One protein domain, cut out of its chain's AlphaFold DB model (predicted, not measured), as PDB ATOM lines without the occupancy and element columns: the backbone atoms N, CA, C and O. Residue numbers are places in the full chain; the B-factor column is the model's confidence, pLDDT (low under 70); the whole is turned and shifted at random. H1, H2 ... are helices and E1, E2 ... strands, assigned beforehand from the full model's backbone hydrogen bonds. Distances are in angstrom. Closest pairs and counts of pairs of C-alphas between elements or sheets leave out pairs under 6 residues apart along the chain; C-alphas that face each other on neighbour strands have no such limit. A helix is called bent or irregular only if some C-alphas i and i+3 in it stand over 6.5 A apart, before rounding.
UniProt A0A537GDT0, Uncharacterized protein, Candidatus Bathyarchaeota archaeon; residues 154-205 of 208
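Overview. This is residues 154 to 205 of the 208 residues of an uncharacterized protein of Candidatus Bathyarchaeota archaeon (UniProt A0A537GDT0). A small, strongly twisted sheet of three strands, folded as an antiparallel meander with two of its strands sharply bent, makes one end of an elongated shape, and a short helix, H1, lies away from it at the other end, joined by the link after E3. Both faces of the sheet are bare of helix. The printed part has 52 residues, with three named strands and then one named helix along the chain, E1 E2 E3 H1; the sheet's order is E1 - E2 - E3, all antiparallel, and the class is mixed, helices and strands. The whole is loose, with a radius of gyration of the C-alphas of 12.5 A, and the C-alphas span 38 by 23 by 16 A along their three main axes.

Arrangement. E1, residues 158 to 166, is an edge strand of the sheet and bends by 53 degrees at residue 161. E2, residues 169 to 177, is its antiparallel neighbour at 149 degrees between their directions, and the two form a hairpin. C-alphas 160 and 175 face each other at 4.3 A. Across this pair N 161 and O 174 are 2.9 A apart and N 174 and O 161 are 2.8 A apart, within hydrogen-bond range. E2, the inner strand, bends by 75 degrees at residue 172. E3, residues 183 to 187, is the other edge strand, antiparallel to E2 at 137 degrees, and E2 and E3 form a second hairpin. C-alphas 174 and 186 face each other at 4.4 A, and N 175 and O 185 are within hydrogen-bond range at 2.8 A. E1, E2 and E3 make a meander, each strand the antiparallel neighbour of the one before. H1, residues 195 to 203, is not on the sheet, with 0 pairs of C-alphas within 10 A, and it is apart from E1 and from E2. In H1 every O i to N i+4 pair is within hydrogen-bond range.

Along the chain. E1 begins at C-alpha 158, at (18.256, 31.911, -29.414), and is 22.1 A long from first to last C-alpha. E2 is 20.9 A long and ends at C-alpha 177, at (15.498, 28.587, -29.419). E3, five residues, is 10.9 A long. H1 is 12.6 A long, is not bent, and ends at C-alpha 203, at (44.806, 30.407, -21.160).

Size, cuts and confidence. The two C-alphas farthest apart are those of Lys 154 and Ser 204, at 38.6 A. The printed part has no cut. The links E1 to E2 and E2 to E3 are tight, and the link E3 to H1, seven residues, is short. The mean pLDDT of the printed part is 79.5; residues 192 to 193 and 197 to 205 are under 70, and the mean pLDDT of H1 is 68.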
ATOM      1  N   LYS A 154       9.230  31.107 -35.309       82.25
ATOM      2  CA  LYS A 154      10.187  31.869 -36.139       82.25
ATOM      3  C   LYS A 154      11.633  31.840 -35.628       82.25
ATOM      4  O   LYS A 154      12.525  32.351 -36.291       82.25
ATOM      5  N   HIS A 155      11.857  31.291 -34.433       85.56
ATOM      6  CA  HIS A 155      13.169  31.166 -33.789       85.56
ATOM      7  C   HIS A 155      13.955  32.480 -33.581       85.56
ATOM      8  O   HIS A 155      15.178  32.481 -33.597       85.56
ATOM      9  N   GLU A 156      13.271  33.594 -33.308       82.19
ATOM     10  CA  GLU A 156      13.902  34.923 -33.188       82.19
ATOM     11  C   GLU A 156      14.810  35.093 -31.952       82.19
ATOM     12  O   GLU A 156      15.744  35.889 -31.971       82.19
ATOM     13  N   LYS A 157      14.548  34.354 -30.862       84.12
ATOM     14  CA  LYS A 157      15.351  34.388 -29.627       84.12
ATOM     15  C   LYS A 157      16.073  33.063 -29.428       84.12
ATOM     16  O   LYS A 157      15.435  32.045 -29.138       84.12
ATOM     17  N   THR A 158      17.395  33.089 -29.542       89.44
ATOM     18  CA  THR A 158      18.256  31.911 -29.414       89.44
ATOM     19  C   THR A 158      19.350  32.132 -28.379       89.44
ATOM     20  O   THR A 158      19.733  33.261 -28.068       89.44
ATOM     21  N   LYS A 159      19.837  31.035 -27.798       91.06
ATOM     22  CA  LYS A 159      20.954  31.048 -26.859       91.06
ATOM     23  C   LYS A 159      21.809  29.810 -27.059       91.06
ATOM     24  O   LYS A 159      21.293  28.701 -27.147       91.06
ATOM     25  N   TRP A 160      23.123  30.004 -27.053       88.75
ATOM     26  CA  TRP A 160      24.065  28.899 -26.963       88.75
ATOM     27  C   TRP A 160      24.102  28.348 -25.543       88.75
ATOM     28  O   TRP A 160      24.449  29.061 -24.597       88.75
ATOM     29  N   MET A 161      23.787  27.069 -25.396       88.81
ATOM     30  CA  MET A 161      23.807  26.364 -24.121       88.81
ATOM     31  C   MET A 161      24.451  24.991 -24.263       88.81
ATOM     32  O   MET A 161      24.527  24.443 -25.359       88.81
ATOM     33  N   ASN A 162      24.964  24.462 -23.157       86.50
ATOM     34  CA  ASN A 162      25.509  23.112 -23.125       86.50
ATOM     35  C   ASN A 162      24.378  22.099 -23.341       86.50
ATOM     36  O   ASN A 162      23.319  22.224 -22.727       86.50
ATOM     37  N   ILE A 163      24.607  21.117 -24.211       82.69
ATOM     38  CA  ILE A 163      23.687  19.995 -24.412       82.69
ATOM     39  C   ILE A 163      24.116  18.878 -23.474       82.69
ATOM     40  O   ILE A 163      25.229  18.364 -23.584       82.69
ATOM     41  N   GLU A 164      23.226  18.502 -22.564       82.75
ATOM     42  CA  GLU A 164      23.413  17.363 -21.673       82.75
ATOM     43  C   GLU A 164      22.698  16.138 -22.249       82.75
ATOM     44  O   GLU A 164      21.493  16.179 -22.488       82.75
ATOM     45  N   TRP A 165      23.429  15.044 -22.482       78.88
ATOM     46  CA  TRP A 165      22.824  13.764 -22.891       78.88
ATOM     47  C   TRP A 165      22.362  12.936 -21.684       78.88
ATOM     48  O   TRP A 165      21.493  12.076 -21.802       78.88
ATOM     49  N   ALA A 166      22.934  13.223 -20.517       76.00
ATOM     50  CA  ALA A 166      22.506  12.761 -19.206       76.00
ATOM     51  C   ALA A 166      22.854  13.851 -18.176       76.00
ATOM     52  O   ALA A 166      23.736  14.668 -18.455       76.00
ATOM     53  N   PRO A 167      22.209  13.875 -16.995       77.56
ATOM     54  CA  PRO A 167      22.484  14.880 -15.971       77.56
ATOM     55  C   PRO A 167      23.983  15.000 -15.669       77.56
ATOM     56  O   PRO A 167      24.621  14.025 -15.273       77.56
ATOM     57  N   GLY A 168      24.552  16.187 -15.883       77.56
ATOM     58  CA  GLY A 168      25.978  16.453 -15.657       77.56
ATOM     59  C   GLY A 168      26.933  15.934 -16.742       77.56
ATOM     60  O   GLY A 168      28.143  16.134 -16.628       77.56
ATOM     61  N   HIS A 169      26.423  15.318 -17.811       78.19
ATOM     62  CA  HIS A 169      27.214  14.830 -18.937       78.19
ATOM     63  C   HIS A 169      26.946  15.655 -20.201       78.19
ATOM     64  O   HIS A 169      25.976  15.428 -20.926       78.19
ATOM     65  N   VAL A 170      27.845  16.604 -20.483       79.50
ATOM     66  CA  VAL A 170      27.738  17.520 -21.627       79.50
ATOM     67  C   VAL A 170      28.392  16.918 -22.872       79.50
ATOM     68  O   VAL A 170      29.562  16.545 -22.839       79.50
ATOM     69  N   SER A 171      27.649  16.842 -23.978       79.75
ATOM     70  CA  SER A 171      28.137  16.350 -25.279       79.75
ATOM     71  C   SER A 171      28.651  17.454 -26.209       79.75
ATOM     72  O   SER A 171      29.257  17.154 -27.233       79.75
ATOM     73  N   GLY A 172      28.400  18.720 -25.879       83.88
ATOM     74  CA  GLY A 172      28.791  19.875 -26.683       83.88
ATOM     75  C   GLY A 172      27.887  21.068 -26.402       83.88
ATOM     76  O   GLY A 172      27.260  21.149 -25.339       83.88
ATOM     77  N   ARG A 173      27.773  21.978 -27.367       88.12
ATOM     78  CA  ARG A 173      26.874  23.130 -27.291       88.12
ATOM     79  C   ARG A 173      25.826  23.096 -28.387       88.12
ATOM     80  O   ARG A 173      26.083  22.655 -29.502       88.12
ATOM     81  N   GLY A 174      24.651  23.610 -28.056       88.81
ATOM     82  CA  GLY A 174      23.546  23.818 -28.975       88.81
ATOM     83  C   GLY A 174      23.114  25.271 -28.980       88.81
ATOM     84  O   GLY A 174      22.957  25.872 -27.914       88.81
ATOM     85  N   CYS A 175      22.883  25.829 -30.164       90.31
ATOM     86  CA  CYS A 175      22.114  27.054 -30.315       90.31
ATOM     87  C   CYS A 175      20.637  26.678 -30.209       90.31
ATOM     88  O   CYS A 175      20.081  26.058 -31.116       90.31
ATOM     89  N   VAL A 176      20.014  26.989 -29.077       90.06
ATOM     90  CA  VAL A 176      18.647  26.569 -28.767       90.06
ATOM     91  C   VAL A 176      17.715  27.768 -28.828       90.06
ATOM     92  O   VAL A 176      18.016  28.840 -28.295       90.06
ATOM     93  N   CYS A 177      16.562  27.598 -29.470       88.38
ATOM     94  CA  CYS A 177      15.498  28.587 -29.419       88.38
ATOM     95  C   CYS A 177      14.876  28.618 -28.017       88.38
ATOM     96  O   CYS A 177      14.304  27.630 -27.568       88.38
ATOM     97  N   LEU A 178      14.897  29.777 -27.360       84.69
ATOM     98  CA  LEU A 178      14.392  29.937 -25.990       84.69
ATOM     99  C   LEU A 178      12.866  29.797 -25.863       84.69
ATOM    100  O   LEU A 178      12.348  29.785 -24.754       84.69
ATOM    101  N   ARG A 179      12.143  29.741 -26.986       81.81
ATOM    102  CA  ARG A 179      10.679  29.636 -27.013       81.81
ATOM    103  C   ARG A 179      10.178  28.218 -27.261       81.81
ATOM    104  O   ARG A 179       9.193  27.821 -26.661       81.81
ATOM    105  N   CYS A 180      10.790  27.503 -28.199       83.62
ATOM    106  CA  CYS A 180      10.328  26.176 -28.627       83.62
ATOM    107  C   CYS A 180      11.344  25.066 -28.339       83.62
ATOM    108  O   CYS A 180      11.149  23.933 -28.768       83.62
ATOM    109  N   GLU A 181      12.459  25.411 -27.692       86.44
ATOM    110  CA  GLU A 181      13.544  24.502 -27.306       86.44
ATOM    111  C   GLU A 181      14.187  23.737 -28.470       86.44
ATOM    112  O   GLU A 181      15.015  22.852 -28.268       86.44
ATOM    113  N   LYS A 182      13.869  24.110 -29.716       88.56
ATOM    114  CA  LYS A 182      14.492  23.523 -30.895       88.56
ATOM    115  C   LYS A 182      15.974  23.866 -30.906       88.56
ATOM    116  O   LYS A 182      16.341  25.045 -30.883       88.56
ATOM    117  N   THR A 183      16.810  22.841 -30.989       90.19
ATOM    118  CA  THR A 183      18.222  23.000 -31.323       90.19
ATOM    119  C   THR A 183      18.334  23.319 -32.809       90.19
ATOM    120  O   THR A 183      17.874  22.552 -33.652       90.19
ATOM    121  N   LEU A 184      18.897  24.480 -33.125       90.69
ATOM    122  CA  LEU A 184      19.065  24.967 -34.494       90.69
ATOM    123  C   LEU A 184      20.428  24.572 -35.056       90.69
ATOM    124  O   LEU A 184      20.538  24.189 -36.213       90.69
ATOM    125  N   GLU A 185      21.451  24.648 -34.208       90.44
ATOM    126  CA  GLU A 185      22.838  24.349 -34.546       90.44
ATOM    127  C   GLU A 185      23.511  23.648 -33.369       90.44
ATOM    128  O   GLU A 185      23.143  23.874 -32.212       90.44
ATOM    129  N   THR A 186      24.517  22.826 -33.658       89.19
ATOM    130  CA  THR A 186      25.312  22.117 -32.650       89.19
ATOM    131  C   THR A 186      26.799  22.245 -32.937       89.19
ATOM    132  O   THR A 186      27.211  22.156 -34.093       89.19
ATOM    133  N   THR A 187      27.609  22.371 -31.890       84.94
ATOM    134  CA  THR A 187      29.072  22.320 -31.973       84.94
ATOM    135  C   THR A 187      29.630  21.346 -30.941       84.94
ATOM    136  O   THR A 187      29.025  21.095 -29.898       84.94
ATOM    137  N   SER A 188      30.814  20.797 -31.222       77.94
ATOM    138  CA  SER A 188      31.563  19.953 -30.280       77.94
ATOM    139  C   SER A 188      32.264  20.757 -29.181       77.94
ATOM    140  O   SER A 188      32.964  20.187 -28.347       77.94
ATOM    141  N   GLU A 189      32.151  22.086 -29.209       73.69
ATOM    142  CA  GLU A 189      32.748  22.953 -28.202       73.69
ATOM    143  C   GLU A 189      32.028  22.783 -26.868       73.69
ATOM    144  O   GLU A 189      30.822  22.553 -26.812       73.69
ATOM    145  N   PHE A 190      32.777  22.920 -25.780       71.81
ATOM    146  CA  PHE A 190      32.264  22.834 -24.421       71.81
ATOM    147  C   PHE A 190      32.513  24.156 -23.705       71.81
ATOM    148  O   PHE A 190      33.631  24.667 -23.729       71.81
ATOM    149  N   GLU A 191      31.502  24.700 -23.025       70.19
ATOM    150  CA  GLU A 191      31.689  25.876 -22.178       70.19
ATOM    151  C   GLU A 191      31.545  25.500 -20.694       70.19
ATOM    152  O   GLU A 191      30.453  25.145 -20.254       70.19
ATOM    153  N   PRO A 192      32.618  25.577 -19.883       67.81
ATOM    154  CA  PRO A 192      32.534  25.249 -18.465       67.81
ATOM    155  C   PRO A 192      31.605  26.217 -17.729       67.81
ATOM    156  O   PRO A 192      31.779  27.433 -17.813       67.81
ATOM    157  N   ASN A 193      30.694  25.681 -16.915       67.69
ATOM    158  CA  ASN A 193      29.794  26.486 -16.078       67.69
ATOM    159  C   ASN A 193      30.545  27.302 -14.999       67.69
ATOM    160  O   ASN A 193      30.011  28.277 -14.478       67.69
ATOM    161  N   ASN A 194      31.784  26.920 -14.657       71.25
ATOM    162  CA  ASN A 194      32.610  27.606 -13.662       71.25
ATOM    163  C   ASN A 194      33.513  28.679 -14.321       71.25
ATOM    164  O   ASN A 194      34.405  28.319 -15.100       71.25
ATOM    165  N   PRO A 195      33.371  29.973 -13.962       70.62
ATOM    166  CA  PRO A 195      34.151  31.070 -14.545       70.62
ATOM    167  C   PRO A 195      35.670  30.905 -14.404       70.62
ATOM    168  O   PRO A 195      36.411  31.166 -15.347       70.62
ATOM    169  N   LYS A 196      36.149  30.395 -13.259       71.75
ATOM    170  CA  LYS A 196      37.589  30.189 -13.017       71.75
ATOM    171  C   LYS A 196      38.166  29.102 -13.923       71.75
ATOM    172  O   LYS A 196      39.296  29.209 -14.394       71.75
ATOM    173  N   LEU A 197      37.376  28.060 -14.184       67.69
ATOM    174  CA  LEU A 197      37.753  26.951 -15.059       67.69
ATOM    175  C   LEU A 197      37.759  27.387 -16.533       67.69
ATOM    176  O   LEU A 197      38.632  26.976 -17.296       67.69
ATOM    177  N   ARG A 198      36.837  28.282 -16.913       66.75
ATOM    178  CA  ARG A 198      36.781  28.919 -18.238       66.75
ATOM    179  C   ARG A 198      38.046  29.726 -18.532       66.75
ATOM    180  O   ARG A 198      38.635  29.561 -19.599       66.75
ATOM    181  N   ASP A 199      38.501  30.539 -17.581       67.25
ATOM    182  CA  ASP A 199      39.710  31.355 -17.746       67.25
ATOM    183  C   ASP A 199      40.984  30.505 -17.829       67.25
ATOM    184  O   ASP A 199      41.856  30.769 -18.660       67.25
ATOM    185  N   LEU A 200      41.078  29.444 -17.022       68.44
ATOM    186  CA  LEU A 200      42.186  28.487 -17.078       68.44
ATOM    187  C   LEU A 200      42.248  27.761 -18.428       68.44
ATOM    188  O   LEU A 200      43.319  27.664 -19.034       68.44
ATOM    189  N   LEU A 201      41.106  27.293 -18.936       66.50
ATOM    190  CA  LEU A 201      41.053  26.572 -20.207       66.50
ATOM    191  C   LEU A 201      41.346  27.481 -21.409       66.50
ATOM    192  O   LEU A 201      42.102  27.066 -22.293       66.50
ATOM    193  N   LYS A 202      40.865  28.734 -21.404       66.88
ATOM    194  CA  LYS A 202      41.218  29.746 -22.416       66.88
ATOM    195  C   LYS A 202      42.720  30.032 -22.440       66.88
ATOM    196  O   LYS A 202      43.328  30.026 -23.506       66.88
ATOM    197  N   ARG A 203      43.347  30.208 -21.269       67.38
ATOM    198  CA  ARG A 203      44.806  30.407 -21.160       67.38
ATOM    199  C   ARG A 203      45.606  29.207 -21.670       67.38
ATOM    200  O   ARG A 203      46.687  29.389 -22.218       67.38
ATOM    201  N   SER A 204      45.066  27.996 -21.540       69.44
ATOM    202  CA  SER A 204      45.719  26.760 -21.994       69.44
ATOM    203  C   SER A 204      45.578  26.451 -23.498       69.44
ATOM    204  O   SER A 204      46.065  25.412 -23.936       69.44
ATOM    205  N   LYS A 205      44.911  27.311 -24.294       59.91
ATOM    206  CA  LYS A 205      44.566  27.076 -25.720       59.91
ATOM    207  C   LYS A 205      43.756  25.791 -25.987       59.91
ATOM    208  O   LYS A 205      43.726  25.303 -27.113       59.91
TER     209      LYS A 205